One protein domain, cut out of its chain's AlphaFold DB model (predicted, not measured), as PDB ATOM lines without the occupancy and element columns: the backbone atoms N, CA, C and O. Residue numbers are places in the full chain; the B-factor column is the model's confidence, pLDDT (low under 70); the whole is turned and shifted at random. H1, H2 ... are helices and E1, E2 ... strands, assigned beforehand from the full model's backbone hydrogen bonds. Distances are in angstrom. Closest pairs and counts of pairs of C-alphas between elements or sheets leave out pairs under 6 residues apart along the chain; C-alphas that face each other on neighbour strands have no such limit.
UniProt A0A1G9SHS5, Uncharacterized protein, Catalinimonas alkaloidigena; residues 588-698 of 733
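What this domain is: This is residues 588 to 698 of the 733 residues of an uncharacterized protein of Catalinimonas alkaloidigena (UniProt A0A1G9SHS5). A twisted antiparallel sheet of four short strands has one long helix, H2, running across one of its faces, while the small helix H1 lies off the sheet among long loops. The printed part has 111 residues, with two named helices and four named strands in the order E1, E2, E3, H1, E4, H2. The sheet order is E1, E3, E2, E4; the class is mixed, helices and strands, with 47 residues in named elements, under half. The whole is compact, with a radius of gyration of the C-alphas of 14.1 A and spans of 46 by 33 by 28 A.

Where its parts are: In the sheet, E1 is residues 593 to 597, 11.6 A long, from C-alpha 593 at (31.035, 23.636, 0.488); E3 is 625 to 629, 12.9 A; E2 is 613 to 617, 12.8 A; E4 is 657 to 659. H2 is residues 676 to 698, 32.7 A, ending at C-alpha 698 at (23.370, 13.848, 8.949). H1 is residues 639 to 644.

How they stand to each other: E2 and E3 form a hairpin, with N 615 and O 627 2.8 A apart. E1 and E3 are antiparallel, with N 594 and O 628 at 2.9 A. E2 and E4 are antiparallel, with N 616 and O 658 at 3.4 A. H2 is on the sheet at a height of 9.8 A, making two layers, a helix on one face of a sheet. It is over E2 and E4, across the strands at 80 degrees to E4 on the local plane; the closest C-alphas of E4 and H2, Leu 657 and Ala 679, are 6.4 A apart. E3, H1 and E4 form a split strand-helix-strand unit, two strands running the same way with E2 between them, its crossover right-handed. H1 is not on the sheet and is apart from H2. In H1 and H2 every O i to N i+4 pair is within hydrogen-bond range.

The domain as a whole: The two C-alphas farthest apart, Glu 668 and His 698, are 46.4 A apart. The printed part has no cut. The links E1 to E2, H1 to E4 and E4 to H2 are long. The mean pLDDT of the printed part is 75.4, with residues 601 to 611, 620 to 623 and 646 to 671 under 70.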
ATOM      1  N   GLU A 588      30.628  12.662  -0.176       93.50
ATOM      2  CA  GLU A 588      31.391  12.132   0.959       93.50
ATOM      3  C   GLU A 588      32.421  13.117   1.551       93.50
ATOM      4  O   GLU A 588      32.804  12.961   2.717       93.50
ATOM      5  N   ALA A 589      32.863  14.132   0.798       92.06
ATOM      6  CA  ALA A 589      33.850  15.110   1.258       92.06
ATOM      7  C   ALA A 589      33.284  16.015   2.369       92.06
ATOM      8  O   ALA A 589      32.154  16.495   2.290       92.06
ATOM      9  N   ASN A 590      34.077  16.295   3.410       86.31
ATOM     10  CA  ASN A 590      33.628  17.111   4.551       86.31
ATOM     11  C   ASN A 590      33.610  18.617   4.244       86.31
ATOM     12  O   ASN A 590      32.884  19.372   4.886       86.31
ATOM     13  N   ASP A 591      34.412  19.045   3.274       88.25
ATOM     14  CA  ASP A 591      34.745  20.428   2.935       88.25
ATOM     15  C   ASP A 591      34.246  20.848   1.542       88.25
ATOM     16  O   ASP A 591      34.634  21.899   1.047       88.25
ATOM     17  N   LEU A 592      33.347  20.066   0.925       89.19
ATOM     18  CA  LEU A 592      32.788  20.336  -0.408       89.19
ATOM     19  C   LEU A 592      32.257  21.770  -0.555       89.19
ATOM     20  O   LEU A 592      32.552  22.433  -1.546       89.19
ATOM     21  N   PHE A 593      31.499  22.253   0.432       89.25
ATOM     22  CA  PHE A 593      31.035  23.636   0.488       89.25
ATOM     23  C   PHE A 593      31.747  24.398   1.605       89.25
ATOM     24  O   PHE A 593      31.724  23.994   2.768       89.25
ATOM     25  N   GLY A 594      32.327  25.543   1.253       85.81
ATOM     26  CA  GLY A 594      32.850  26.506   2.213       85.81
ATOM     27  C   GLY A 594      31.743  27.358   2.856       85.81
ATOM     28  O   GLY A 594      30.558  27.214   2.536       85.81
ATOM     29  N   PRO A 595      32.108  28.274   3.772       83.12
ATOM     30  CA  PRO A 595      31.146  29.108   4.485       83.12
ATOM     31  C   PRO A 595      30.359  30.016   3.533       83.12
ATOM     32  O   PRO A 595      30.915  30.606   2.605       83.12
ATOM     33  N   VAL A 596      29.063  30.174   3.809       84.81
ATOM     34  CA  VAL A 596      28.205  31.136   3.109       84.81
ATOM     35  C   VAL A 596      28.541  32.548   3.587       84.81
ATOM     36  O   VAL A 596      28.430  32.858   4.774       84.81
ATOM     37  N   LEU A 597      28.937  33.411   2.656       83.19
ATOM     38  CA  LEU A 597      29.222  34.824   2.886       83.19
ATOM     39  C   LEU A 597      28.050  35.686   2.397       83.19
ATOM     40  O   LEU A 597      27.440  35.389   1.374       83.19
ATOM     41  N   THR A 598      27.776  36.794   3.082       81.19
ATOM     42  CA  THR A 598      26.925  37.876   2.555       81.19
ATOM     43  C   THR A 598      27.849  38.972   2.023       81.19
ATOM     44  O   THR A 598      28.567  39.572   2.833       81.19
ATOM     45  N   PRO A 599      27.890  39.240   0.703       71.25
ATOM     46  CA  PRO A 599      28.784  40.240   0.147       71.25
ATOM     47  C   PRO A 599      28.370  41.635   0.625       71.25
ATOM     48  O   PRO A 599      27.242  42.086   0.436       71.25
ATOM     49  N   ARG A 600      29.312  42.326   1.262       73.94
ATOM     50  CA  ARG A 600      29.268  43.773   1.498       73.94
ATOM     51  C   ARG A 600      30.104  44.442   0.403       73.94
ATOM     52  O   ARG A 600      30.913  43.774  -0.237       73.94
ATOM     53  N   GLY A 601      29.940  45.751   0.196       64.25
ATOM     54  CA  GLY A 601      30.630  46.473  -0.889       64.25
ATOM     55  C   GLY A 601      32.153  46.272  -0.917       64.25
ATOM     56  O   GLY A 601      32.739  46.195  -1.992       64.25
ATOM     57  N   ASP A 602      32.765  46.088   0.257       56.91
ATOM     58  CA  ASP A 602      34.210  45.901   0.434       56.91
ATOM     59  C   ASP A 602      34.635  44.425   0.615       56.91
ATOM     60  O   ASP A 602      35.727  44.154   1.121       56.91
ATOM     61  N   THR A 603      33.792  43.441   0.264       62.00
ATOM     62  CA  THR A 603      34.124  42.007   0.396       62.00
ATOM     63  C   THR A 603      35.166  41.583  -0.643       62.00
ATOM     64  O   THR A 603      34.863  41.000  -1.683       62.00
ATOM     65  N   THR A 604      36.434  41.851  -0.334       61.22
ATOM     66  CA  THR A 604      37.578  41.316  -1.070       61.22
ATOM     67  C   THR A 604      37.656  39.804  -0.870       61.22
ATOM     68  O   THR A 604      37.948  39.305   0.217       61.22
ATOM     69  N   LEU A 605      37.395  39.050  -1.939       62.22
ATOM     70  CA  LEU A 605      37.624  37.609  -1.949       62.22
ATOM     71  C   LEU A 605      39.134  37.366  -1.884       62.22
ATOM     72  O   LEU A 605      39.850  37.527  -2.875       62.22
ATOM     73  N   ALA A 606      39.618  37.034  -0.686       55.94
ATOM     74  CA  ALA A 606      41.002  36.641  -0.461       55.94
ATOM     75  C   ALA A 606      41.376  35.464  -1.378       55.94
ATOM     76  O   ALA A 606      40.520  34.661  -1.741       55.94
ATOM     77  N   TYR A 607      42.653  35.376  -1.755       53.09
ATOM     78  CA  TYR A 607      43.167  34.394  -2.715       53.09
ATOM     79  C   TYR A 607      42.740  32.960  -2.339       53.09
ATOM     80  O   TYR A 607      43.245  32.393  -1.371       53.09
ATOM     81  N   VAL A 608      41.817  32.380  -3.113       55.59
ATOM     82  CA  VAL A 608      41.411  30.970  -2.999       55.59
ATOM     83  C   VAL A 608      42.055  30.169  -4.129       55.59
ATOM     84  O   VAL A 608      42.412  30.728  -5.164       55.59
ATOM     85  N   ASN A 609      42.223  28.866  -3.910       66.12
ATOM     86  CA  ASN A 609      42.823  27.934  -4.860       66.12
ATOM     87  C   ASN A 609      42.091  27.920  -6.218       66.12
ATOM     88  O   ASN A 609      40.868  28.066  -6.264       66.12
ATOM     89  N   ASP A 610      42.812  27.617  -7.303       65.38
ATOM     90  CA  ASP A 610      42.286  27.532  -8.678       65.38
ATOM     91  C   ASP A 610      41.202  26.441  -8.859       65.38
ATOM     92  O   ASP A 610      40.548  26.367  -9.902       65.38
ATOM     93  N   SER A 611      41.006  25.593  -7.845       68.25
ATOM     94  CA  SER A 611      39.965  24.562  -7.754       68.25
ATOM     95  C   SER A 611      38.673  25.013  -7.061       68.25
ATOM     96  O   SER A 611      37.776  24.192  -6.910       68.25
ATOM     97  N   THR A 612      38.578  26.253  -6.563       71.62
ATOM     98  CA  THR A 612      37.372  26.728  -5.861       71.62
ATOM     99  C   THR A 612      36.497  27.566  -6.779       71.62
ATOM    100  O   THR A 612      36.922  28.608  -7.279       71.62
ATOM    101  N   LEU A 613      35.253  27.128  -6.949       75.75
ATOM    102  CA  LEU A 613      34.190  27.904  -7.568       75.75
ATOM    103  C   LEU A 613      33.446  28.700  -6.498       75.75
ATOM    104  O   LEU A 613      33.140  28.181  -5.430       75.75
ATOM    105  N   TRP A 614      33.109  29.952  -6.791       74.81
ATOM    106  CA  TRP A 614      32.156  30.712  -5.981       74.81
ATOM    107  C   TRP A 614      30.788  30.709  -6.651       74.81
ATOM    108  O   TRP A 614      30.677  31.135  -7.797       74.81
ATOM    109  N   LEU A 615      29.768  30.276  -5.915       76.12
ATOM    110  CA  LEU A 615      28.359  30.344  -6.275       76.12
ATOM    111  C   LEU A 615      27.754  31.617  -5.677       76.12
ATOM    112  O   LEU A 615      27.545  31.695  -4.467       76.12
ATOM    113  N   TYR A 616      27.476  32.615  -6.516       78.38
ATOM    114  CA  TYR A 616      26.615  33.741  -6.136       78.38
ATOM    115  C   TYR A 616      25.149  33.335  -6.282       78.38
ATOM    116  O   TYR A 616      24.786  32.742  -7.294       78.38
ATOM    117  N   ARG A 617      24.314  33.676  -5.299       72.94
ATOM    118  CA  ARG A 617      22.865  33.471  -5.324       72.94
ATOM    119  C   ARG A 617      22.158  34.737  -4.852       72.94
ATOM    120  O   ARG A 617      22.285  35.135  -3.695       72.94
ATOM    121  N   GLN A 618      21.346  35.320  -5.727       73.69
ATOM    122  CA  GLN A 618      20.435  36.397  -5.345       73.69
ATOM    123  C   GLN A 618      19.264  35.819  -4.534       73.69
ATOM    124  O   GLN A 618      18.521  34.963  -5.024       73.69
ATOM    125  N   ALA A 619      19.089  36.255  -3.285       70.00
ATOM    126  CA  ALA A 619      17.983  35.791  -2.446       70.00
ATOM    127  C   ALA A 619      16.761  36.711  -2.566       70.00
ATOM    128  O   ALA A 619      16.878  37.933  -2.484       70.00
ATOM    129  N   ALA A 620      15.561  36.125  -2.617       65.25
ATOM    130  CA  ALA A 620      14.293  36.869  -2.652       65.25
ATOM    131  C   ALA A 620      14.061  37.792  -1.430       65.25
ATOM    132  O   ALA A 620      13.196  38.660  -1.469       65.25
ATOM    133  N   ALA A 621      14.837  37.619  -0.353       69.31
ATOM    134  CA  ALA A 621      14.832  38.469   0.837       69.31
ATOM    135  C   ALA A 621      15.763  39.704   0.746       69.31
ATOM    136  O   ALA A 621      15.903  40.421   1.733       69.31
ATOM    137  N   GLY A 622      16.419  39.949  -0.396       69.19
ATOM    138  CA  GLY A 622      17.280  41.123  -0.614       69.19
ATOM    139  C   GLY A 622      18.681  41.040   0.007       69.19
ATOM    140  O   GLY A 622      19.393  42.041   0.029       69.19
ATOM    141  N   TYR A 623      19.084  39.864   0.496       67.88
ATOM    142  CA  TYR A 623      20.446  39.577   0.946       67.88
ATOM    143  C   TYR A 623      21.074  38.542   0.023       67.88
ATOM    144  O   TYR A 623      20.774  37.355   0.132       67.88
ATOM    145  N   ASP A 624      21.943  38.984  -0.878       79.56
ATOM    146  CA  ASP A 624      22.710  38.065  -1.712       79.56
ATOM    147  C   ASP A 624      23.578  37.143  -0.849       79.56
ATOM    148  O   ASP A 624      24.045  37.520   0.234       79.56
ATOM    149  N   THR A 625      23.824  35.931  -1.333       82.88
ATOM    150  CA  THR A 625      24.759  34.999  -0.707       82.88
ATOM    151  C   THR A 625      25.819  34.542  -1.697       82.88
ATOM    152  O   THR A 625      25.590  34.453  -2.903       82.88
ATOM    153  N   LEU A 626      27.014  34.282  -1.178       81.94
ATOM    154  CA  LEU A 626      28.158  33.791  -1.927       81.94
ATOM    155  C   LEU A 626      28.726  32.576  -1.188       81.94
ATOM    156  O   LEU A 626      29.211  32.705  -0.065       81.94
ATOM    157  N   GLN A 627      28.650  31.399  -1.798       86.69
ATOM    158  CA  GLN A 627      29.098  30.140  -1.205       86.69
ATOM    159  C   GLN A 627      30.271  29.577  -2.009       86.69
ATOM    160  O   GLN A 627      30.217  29.537  -3.237       86.69
ATOM    161  N   ALA A 628      31.340  29.159  -1.335       84.75
ATOM    162  CA  ALA A 628      32.435  28.456  -1.995       84.75
ATOM    163  C   ALA A 628      32.060  26.985  -2.225       84.75
ATOM    164  O   ALA A 628      31.479  26.350  -1.346       84.75
ATOM    165  N   LEU A 629      32.439  26.448  -3.380       87.06
ATOM    166  CA  LEU A 629      32.422  25.033  -3.725       87.06
ATOM    167  C   LEU A 629      33.861  24.613  -4.041       87.06
ATOM    168  O   LEU A 629      34.475  25.109  -4.989       87.06
ATOM    169  N   HIS A 630      34.401  23.697  -3.250       88.19
ATOM    170  CA  HIS A 630      35.784  23.237  -3.325       88.19
ATOM    171  C   HIS A 630      35.921  22.019  -4.249       88.19
ATOM    172  O   HIS A 630      36.444  20.979  -3.858       88.19
ATOM    173  N   LEU A 631      35.435  22.151  -5.488       84.06
ATOM    174  CA  LEU A 631      35.431  21.080  -6.481       84.06
ATOM    175  C   LEU A 631      35.892  21.609  -7.858       84.06
ATOM    176  O   LEU A 631      35.385  22.649  -8.293       84.06
ATOM    177  N   PRO A 632      36.845  20.940  -8.546       83.12
ATOM    178  CA  PRO A 632      37.417  21.435  -9.794       83.12
ATOM    179  C   PRO A 632      36.359  21.688 -10.883       83.12
ATOM    180  O   PRO A 632      35.558  20.800 -11.178       83.12
ATOM    181  N   PRO A 633      36.372  22.857 -11.549       80.25
ATOM    182  CA  PRO A 633      35.383  23.171 -12.580       80.25
ATOM    183  C   PRO A 633      35.361  22.155 -13.729       80.25
ATOM    184  O   PRO A 633      34.298  21.815 -14.242       80.25
ATOM    185  N   GLU A 634      36.533  21.647 -14.112       82.62
ATOM    186  CA  GLU A 634      36.718  20.647 -15.163       82.62
ATOM    187  C   GLU A 634      36.089  19.273 -14.841       82.62
ATOM    188  O   GLU A 634      35.888  18.477 -15.755       82.62
ATOM    189  N   GLU A 635      35.758  18.997 -13.573       85.06
ATOM    190  CA  GLU A 635      35.119  17.750 -13.117       85.06
ATOM    191  C   GLU A 635      33.587  17.868 -13.005       85.06
ATOM    192  O   GLU A 635      32.908  16.865 -12.789       85.06
ATOM    193  N   PHE A 636      33.036  19.080 -13.156       86.25
ATOM    194  CA  PHE A 636      31.641  19.399 -12.824       86.25
ATOM    195  C   PHE A 636      30.905  20.240 -13.870       86.25
ATOM    196  O   PHE A 636      29.679  20.214 -13.914       86.25
ATOM    197  N   LEU A 637      31.607  20.991 -14.718       89.38
ATOM    198  CA  LEU A 637      31.006  21.783 -15.791       89.38
ATOM    199  C   LEU A 637      31.110  21.058 -17.133       89.38
ATOM    200  O   LEU A 637      32.059  20.322 -17.403       89.38
ATOM    201  N   ASN A 638      30.136  21.289 -18.010       92.44
ATOM    202  CA  ASN A 638      30.136  20.699 -19.340       92.44
ATOM    203  C   ASN A 638      31.343  21.204 -20.153       92.44
ATOM    204  O   ASN A 638      31.462  22.398 -20.445       92.44
ATOM    205  N   GLN A 639      32.218  20.282 -20.565       89.88
ATOM    206  CA  GLN A 639      33.487  20.610 -21.218       89.88
ATOM    207  C   GLN A 639      33.324  21.413 -22.527       89.88
ATOM    208  O   GLN A 639      34.195  22.217 -22.860       89.88
ATOM    209  N   ALA A 640      32.220  21.249 -23.263       90.75
ATOM    210  CA  ALA A 640      31.983  22.007 -24.492       90.75
ATOM    211  C   ALA A 640      31.612  23.473 -24.201       90.75
ATOM    212  O   ALA A 640      32.141  24.373 -24.858       90.75
ATOM    213  N   LEU A 641      30.794  23.733 -23.170       88.88
ATOM    214  CA  LEU A 641      30.545  25.100 -22.685       88.88
ATOM    215  C   LEU A 641      31.810  25.722 -22.084       88.88
ATOM    216  O   LEU A 641      32.096  26.895 -22.310       88.88
ATOM    217  N   TRP A 642      32.606  24.921 -21.371       80.94
ATOM    218  CA  TRP A 642      33.882  25.338 -20.789       80.94
ATOM    219  C   TRP A 642      34.878  25.842 -21.839       80.94
ATOM    220  O   TRP A 642      35.467  26.916 -21.701       80.94
ATOM    221  N   GLN A 643      35.023  25.084 -22.928       83.62
ATOM    222  CA  GLN A 643      35.875  25.444 -24.058       83.62
ATOM    223  C   GLN A 643      35.305  26.633 -24.847       83.62
ATOM    224  O   GLN A 643      36.070  27.511 -25.248       83.62
ATOM    225  N   ALA A 644      33.977  26.725 -25.010       81.44
ATOM    226  CA  ALA A 644      33.324  27.899 -25.598       81.44
ATOM    227  C   ALA A 644      33.572  29.178 -24.769       81.44
ATOM    228  O   ALA A 644      33.839  30.236 -25.338       81.44
ATOM    229  N   GLY A 645      33.589  29.066 -23.436       71.44
ATOM    230  CA  GLY A 645      33.954  30.131 -22.493       71.44
ATOM    231  C   GLY A 645      35.457  30.446 -22.391       71.44
ATOM    232  O   GLY A 645      35.841  31.265 -21.556       71.44
ATOM    233  N   ARG A 646      36.313  29.812 -23.210       63.59
ATOM    234  CA  ARG A 646      37.767  30.061 -23.327       63.59
ATOM    235  C   ARG A 646      38.542  30.149 -21.995       63.59
ATOM    236  O   ARG A 646      39.455  30.959 -21.863       63.59
ATOM    237  N   GLY A 647      38.231  29.292 -21.021       53.59
ATOM    238  CA  GLY A 647      39.102  29.102 -19.848       53.59
ATOM    239  C   GLY A 647      39.062  30.204 -18.777       53.59
ATOM    240  O   GLY A 647      40.016  30.332 -18.017       53.59
ATOM    241  N   ILE A 648      37.937  30.921 -18.657       50.00
ATOM    242  CA  ILE A 648      37.584  31.822 -17.537       50.00
ATOM    243  C   ILE A 648      38.434  33.113 -17.398       50.00
ATOM    244  O   ILE A 648      39.336  33.209 -16.568       50.00
ATOM    245  N   GLN A 649      38.035  34.191 -18.083       51.31
ATOM    246  CA  GLN A 649      38.218  35.568 -17.557       51.31
ATOM    247  C   GLN A 649      36.919  36.388 -17.502       51.31
ATOM    248  O   GLN A 649      36.936  37.602 -17.319       51.31
ATOM    249  N   ALA A 650      35.773  35.714 -17.593       48.09
ATOM    250  CA  ALA A 650      34.455  36.309 -17.427       48.09
ATOM    251  C   ALA A 650      33.495  35.282 -16.795       48.09
ATOM    252  O   ALA A 650      33.719  34.078 -16.964       48.09
ATOM    253  N   PRO A 651      32.469  35.717 -16.042       54.25
ATOM    254  CA  PRO A 651      31.604  34.804 -15.305       54.25
ATOM    255  C   PRO A 651      30.718  33.967 -16.234       54.25
ATOM    256  O   PRO A 651      30.039  34.503 -17.111       54.25
ATOM    257  N   LEU A 652      30.669  32.659 -15.978       57.91
ATOM    258  CA  LEU A 652      29.588  31.802 -16.463       57.91
ATOM    259  C   LEU A 652      28.373  32.062 -15.572       57.91
ATOM    260  O   LEU A 652      28.412  31.752 -14.382       57.91
ATOM    261  N   GLY A 653      27.317  32.664 -16.119       56.81
ATOM    262  CA  GLY A 653      26.167  33.018 -15.296       56.81
ATOM    263  C   GLY A 653      24.991  33.698 -15.988       56.81
ATOM    264  O   GLY A 653      25.053  34.063 -17.163       56.81
ATOM    265  N   SER A 654      23.941  33.852 -15.188       62.38
ATOM    266  CA  SER A 654      22.731  34.656 -15.386       62.38
ATOM    267  C   SER A 654      22.679  35.761 -14.323       62.38
ATOM    268  O   SER A 654      23.556  35.848 -13.469       62.38
ATOM    269  N   ASP A 655      21.599  36.544 -14.288       58.75
ATOM    270  CA  ASP A 655      21.350  37.516 -13.213       58.75
ATOM    271  C   ASP A 655      21.268  36.876 -11.804       58.75
ATOM    272  O   ASP A 655      21.428  37.566 -10.798       58.75
ATOM    273  N   THR A 656      21.023  35.559 -11.720       59.19
ATOM    274  CA  THR A 656      20.738  34.822 -10.476       59.19
ATOM    275  C   THR A 656      21.854  33.889 -10.001       59.19
ATOM    276  O   THR A 656      21.860  33.532  -8.821       59.19
ATOM    277  N   LEU A 657      22.780  33.501 -10.885       66.19
ATOM    278  CA  LEU A 657      23.904  32.604 -10.603       66.19
ATOM    279  C   LEU A 657      25.144  33.048 -11.380       66.19
ATOM    280  O   LEU A 657      25.084  33.155 -12.600       66.19
ATOM    281  N   TYR A 658      26.282  33.195 -10.697       67.56
ATOM    282  CA  TYR A 658      27.590  33.439 -11.317       67.56
ATOM    283  C   TYR A 658      28.640  32.440 -10.828       67.56
ATOM    284  O   TYR A 658      28.653  32.099  -9.645       67.56
ATOM    285  N   VAL A 659      29.522  32.019 -11.744       67.25
ATOM    286  CA  VAL A 659      30.604  31.041 -11.547       67.25
ATOM    287  C   VAL A 659      31.917  31.592 -12.133       67.25
ATOM    288  O   VAL A 659      31.947  32.080 -13.265       67.25
ATOM    289  N   TRP A 660      33.008  31.524 -11.361       69.56
ATOM    290  CA  TRP A 660      34.277  32.234 -11.608       69.56
ATOM    291  C   TRP A 660      35.479  31.546 -10.922       69.56
ATOM    292  O   TRP A 660      35.318  30.984  -9.838       69.56
ATOM    293  N   ARG A 661      36.680  31.638 -11.527       63.19
ATOM    294  CA  ARG A 661      37.985  31.318 -10.896       63.19
ATOM    295  C   ARG A 661      38.551  32.542 -10.169       63.19
ATOM    296  O   ARG A 661      38.205  33.681 -10.486       63.19
ATOM    297  N   ALA A 662      39.470  32.308  -9.235       56.16
ATOM    298  CA  ALA A 662      40.236  33.375  -8.602       56.16
ATOM    299  C   ALA A 662      41.121  34.120  -9.625       56.16
ATOM    300  O   ALA A 662      41.772  33.502 -10.459       56.16
ATOM    301  N   LYS A 663      41.167  35.457  -9.504       53.72
ATOM    302  CA  LYS A 663      41.948  36.401 -10.330       53.72
ATOM    303  C   LYS A 663      41.609  36.396 -11.837       53.72
ATOM    304  O   LYS A 663      42.207  35.638 -12.601       53.72
ATOM    305  N   PRO A 664      40.760  37.322 -12.316       46.22
ATOM    306  CA  PRO A 664      40.573  37.490 -13.749       46.22
ATOM    307  C   PRO A 664      41.837  38.081 -14.393       46.22
ATOM    308  O   PRO A 664      42.334  39.125 -13.961       46.22
ATOM    309  N   PRO A 665      42.355  37.477 -15.467       48.00
ATOM    310  CA  PRO A 665      43.182  38.700 -17.019       48.00
ATOM    311  C   PRO A 665      42.169  39.799 -17.372       48.00
ATOM    312  O   PRO A 665      41.085  39.834 -16.793       48.00
ATOM    313  N   VAL A 666      42.510  40.704 -18.287       52.84
ATOM    314  CA  VAL A 666      41.513  41.610 -18.875       52.84
ATOM    315  C   VAL A 666      40.986  40.912 -20.133       52.84
ATOM    316  O   VAL A 666      41.770  40.733 -21.066       52.84
ATOM    317  N   PRO A 667      39.715  40.472 -20.184       51.25
ATOM    318  CA  PRO A 667      39.222  39.695 -21.313       51.25
ATOM    319  C   PRO A 667      39.025  40.585 -22.548       51.25
ATOM    320  O   PRO A 667      38.160  41.457 -22.575       51.25
ATOM    321  N   GLU A 668      39.794  40.323 -23.607       55.78
ATOM    322  CA  GLU A 668      39.686  41.018 -24.904       55.78
ATOM    323  C   GLU A 668      38.426  40.624 -25.712       55.78
ATOM    324  O   GLU A 668      38.173  41.170 -26.784       55.78
ATOM    325  N   ALA A 669      37.629  39.672 -25.215       55.72
ATOM    326  CA  ALA A 669      36.414  39.164 -25.848       55.72
ATOM    327  C   ALA A 669      35.289  38.956 -24.810       55.72
ATOM    328  O   ALA A 669      35.578  38.631 -23.656       55.72
ATOM    329  N   PRO A 670      34.006  39.119 -25.190       61.19
ATOM    330  CA  PRO A 670      32.884  38.981 -24.263       61.19
ATOM    331  C   PRO A 670      32.663  37.523 -23.798       61.19
ATOM    332  O   PRO A 670      32.947  36.593 -24.558       61.19
ATOM    333  N   PRO A 671      32.115  37.302 -22.583       65.88
ATOM    334  CA  PRO A 671      31.747  35.970 -22.094       65.88
ATOM    335  C   PRO A 671      30.766  35.232 -23.006       65.88
ATOM    336  O   PRO A 671      29.802  35.821 -23.500       65.88
ATOM    337  N   TYR A 672      30.916  33.906 -23.071       76.75
ATOM    338  CA  TYR A 672      29.774  33.033 -23.330       76.75
ATOM    339  C   TYR A 672      28.816  33.127 -22.134       76.75
ATOM    340  O   TYR A 672      29.181  32.766 -21.014       76.75
ATOM    341  N   ARG A 673      27.603  33.638 -22.358       82.44
ATOM    342  CA  ARG A 673      26.547  33.679 -21.339       82.44
ATOM    343  C   ARG A 673      25.741  32.385 -21.397       82.44
ATOM    344  O   ARG A 673      25.339  31.970 -22.481       82.44
ATOM    345  N   LEU A 674      25.484  31.785 -20.238       85.06
ATOM    346  CA  LEU A 674      24.506  30.702 -20.128       85.06
ATOM    347  C   LEU A 674      23.114  31.245 -20.474       85.06
ATOM    348  O   LEU A 674      22.808  32.405 -20.183       85.06
ATOM    349  N   THR A 675      22.246  30.412 -21.052       87.19
ATOM    350  CA  THR A 675      20.818  30.757 -21.106       87.19
ATOM    351  C   THR A 675      20.236  30.785 -19.689       87.19
ATOM    352  O   THR A 675      20.753  30.129 -18.782       87.19
ATOM    353  N   SER A 676      19.131  31.506 -19.476       83.12
ATOM    354  CA  SER A 676      18.459  31.539 -18.167       83.12
ATOM    355  C   SER A 676      18.064  30.138 -17.682       83.12
ATOM    356  O   SER A 676      18.150  29.857 -16.491       83.12
ATOM    357  N   LEU A 677      17.703  29.246 -18.615       84.81
ATOM    358  CA  LEU A 677      17.385  27.843 -18.347       84.81
ATOM    359  C   LEU A 677      18.635  27.024 -17.987       84.81
ATOM    360  O   LEU A 677      18.613  26.296 -17.002       84.81
ATOM    361  N   GLN A 678      19.754  27.196 -18.702       89.38
ATOM    362  CA  GLN A 678      21.029  26.582 -18.312       89.38
ATOM    363  C   GLN A 678      21.440  27.025 -16.900       89.38
ATOM    364  O   GLN A 678      21.739  26.188 -16.054       89.38
ATOM    365  N   ALA A 679      21.410  28.325 -16.600       84.81
ATOM    366  CA  ALA A 679      21.758  28.817 -15.268       84.81
ATOM    367  C   ALA A 679      20.812  28.292 -14.167       84.81
ATOM    368  O   ALA A 679      21.272  28.013 -13.059       84.81
ATOM    369  N   GLN A 680      19.524  28.097 -14.476       83.12
ATOM    370  CA  GLN A 680      18.570  27.448 -13.574       83.12
ATOM    371  C   GLN A 680      18.924  25.974 -13.328       83.12
ATOM    372  O   GLN A 680      19.050  25.587 -12.171       83.12
ATOM    373  N   GLU A 681      19.158  25.168 -14.369       87.06
ATOM    374  CA  GLU A 681      19.540  23.755 -14.202       87.06
ATOM    375  C   GLU A 681      20.890  23.597 -13.480       87.06
ATOM    376  O   GLU A 681      21.066  22.681 -12.677       87.06
ATOM    377  N   LEU A 682      21.832  24.525 -13.692       87.88
ATOM    378  CA  LEU A 682      23.095  24.561 -12.950       87.88
ATOM    379  C   LEU A 682      22.868  24.837 -11.457       87.88
ATOM    380  O   LEU A 682      23.410  24.123 -10.614       87.88
ATOM    381  N   ALA A 683      22.037  25.832 -11.122       82.88
ATOM    382  CA  ALA A 683      21.637  26.107  -9.742       82.88
ATOM    383  C   ALA A 683      20.930  24.896  -9.111       82.88
ATOM    384  O   ALA A 683      21.250  24.511  -7.989       82.88
ATOM    385  N   SER A 684      20.027  24.251  -9.851       85.50
ATOM    386  CA  SER A 684      19.293  23.068  -9.406       85.50
ATOM    387  C   SER A 684      20.194  21.862  -9.126       85.50
ATOM    388  O   SER A 684      19.970  21.159  -8.141       85.50
ATOM    389  N   TYR A 685      21.235  21.640  -9.933       89.62
ATOM    390  CA  TYR A 685      22.230  20.592  -9.690       89.62
ATOM    391  C   TYR A 685      23.123  20.901  -8.476       89.62
ATOM    392  O   TYR A 685      23.396  20.001  -7.680       89.62
ATOM    393  N   TYR A 686      23.494  22.169  -8.252       87.31
ATOM    394  CA  TYR A 686      24.163  22.578  -7.009       87.31
ATOM    395  C   TYR A 686      23.274  22.385  -5.768       87.31
ATOM    396  O   TYR A 686      23.764  21.919  -4.742       87.31
ATOM    397  N   GLU A 687      21.973  22.692  -5.844       86.50
ATOM    398  CA  GLU A 687      21.030  22.449  -4.740       86.50
ATOM    399  C   GLU A 687      20.861  20.952  -4.442       86.50
ATOM    400  O   GLU A 687      20.830  20.566  -3.272       86.50
ATOM    401  N   LEU A 688      20.823  20.099  -5.472       89.88
ATOM    402  CA  LEU A 688      20.796  18.644  -5.310       89.88
ATOM    403  C   LEU A 688      22.084  18.117  -4.653       89.88
ATOM    404  O   LEU A 688      22.012  17.302  -3.733       89.88
ATOM    405  N   LEU A 689      23.253  18.609  -5.076       90.94
ATOM    406  CA  LEU A 689      24.542  18.265  -4.472       90.94
ATOM    407  C   LEU A 689      24.615  18.700  -2.996       90.94
ATOM    408  O   LEU A 689      25.050  17.924  -2.147       90.94
ATOM    409  N   ALA A 690      24.141  19.908  -2.675       89.56
ATOM    410  CA  ALA A 690      24.077  20.416  -1.304       89.56
ATOM    411  C   ALA A 690      23.117  19.602  -0.423       89.56
ATOM    412  O   ALA A 690      23.463  19.255   0.707       89.56
ATOM    413  N   ALA A 691      21.940  19.236  -0.941       89.44
ATOM    414  CA  ALA A 691      20.988  18.381  -0.236       89.44
ATOM    415  C   ALA A 691      21.561  16.977   0.023       89.44
ATOM    416  O   ALA A 691      21.451  16.468   1.139       89.44
ATOM    417  N   ALA A 692      22.228  16.378  -0.970       91.56
ATOM    418  CA  ALA A 692      22.871  15.074  -0.837       91.56
ATOM    419  C   ALA A 692      24.023  15.097   0.185       91.56
ATOM    420  O   ALA A 692      24.092  14.218   1.047       91.56
ATOM    421  N   GLN A 693      24.886  16.122   0.154       93.88
ATOM    422  CA  GLN A 693      25.978  16.265   1.122       93.88
ATOM    423  C   GLN A 693      25.451  16.533   2.542       93.88
ATOM    424  O   GLN A 693      25.934  15.920   3.491       93.88
ATOM    425  N   ALA A 694      24.414  17.360   2.710       91.38
ATOM    426  CA  ALA A 694      23.769  17.567   4.009       91.38
ATOM    427  C   ALA A 694      23.122  16.274   4.542       91.38
ATOM    428  O   ALA A 694      23.302  15.921   5.710       91.38
ATOM    429  N   GLN A 695      22.426  15.515   3.687       92.44
ATOM    430  CA  GLN A 695      21.869  14.210   4.050       92.44
ATOM    431  C   GLN A 695      22.971  13.231   4.479       92.44
ATOM    432  O   GLN A 695      22.815  12.565   5.502       92.44
ATOM    433  N   TRP A 696      24.095  13.172   3.754       92.00
ATOM    434  CA  TRP A 696      25.267  12.381   4.137       92.00
ATOM    435  C   TRP A 696      25.846  12.836   5.482       92.00
ATOM    436  O   TRP A 696      26.014  12.015   6.383       92.00
ATOM    437  N   GLN A 697      26.076  14.137   5.678       91.88
ATOM    438  CA  GLN A 697      26.566  14.690   6.944       91.88
ATOM    439  C   GLN A 697      25.650  14.342   8.127       91.88
ATOM    440  O   GLN A 697      26.163  14.032   9.205       91.88
ATOM    441  N   HIS A 698      24.332  14.269   7.927       93.00
ATOM    442  CA  HIS A 698      23.370  13.848   8.949       93.00
ATOM    443  C   HIS A 698      23.209  12.322   9.129       93.00
ATOM    444  O   HIS A 698      22.539  11.913  10.075       93.00
TER     445      HIS A 698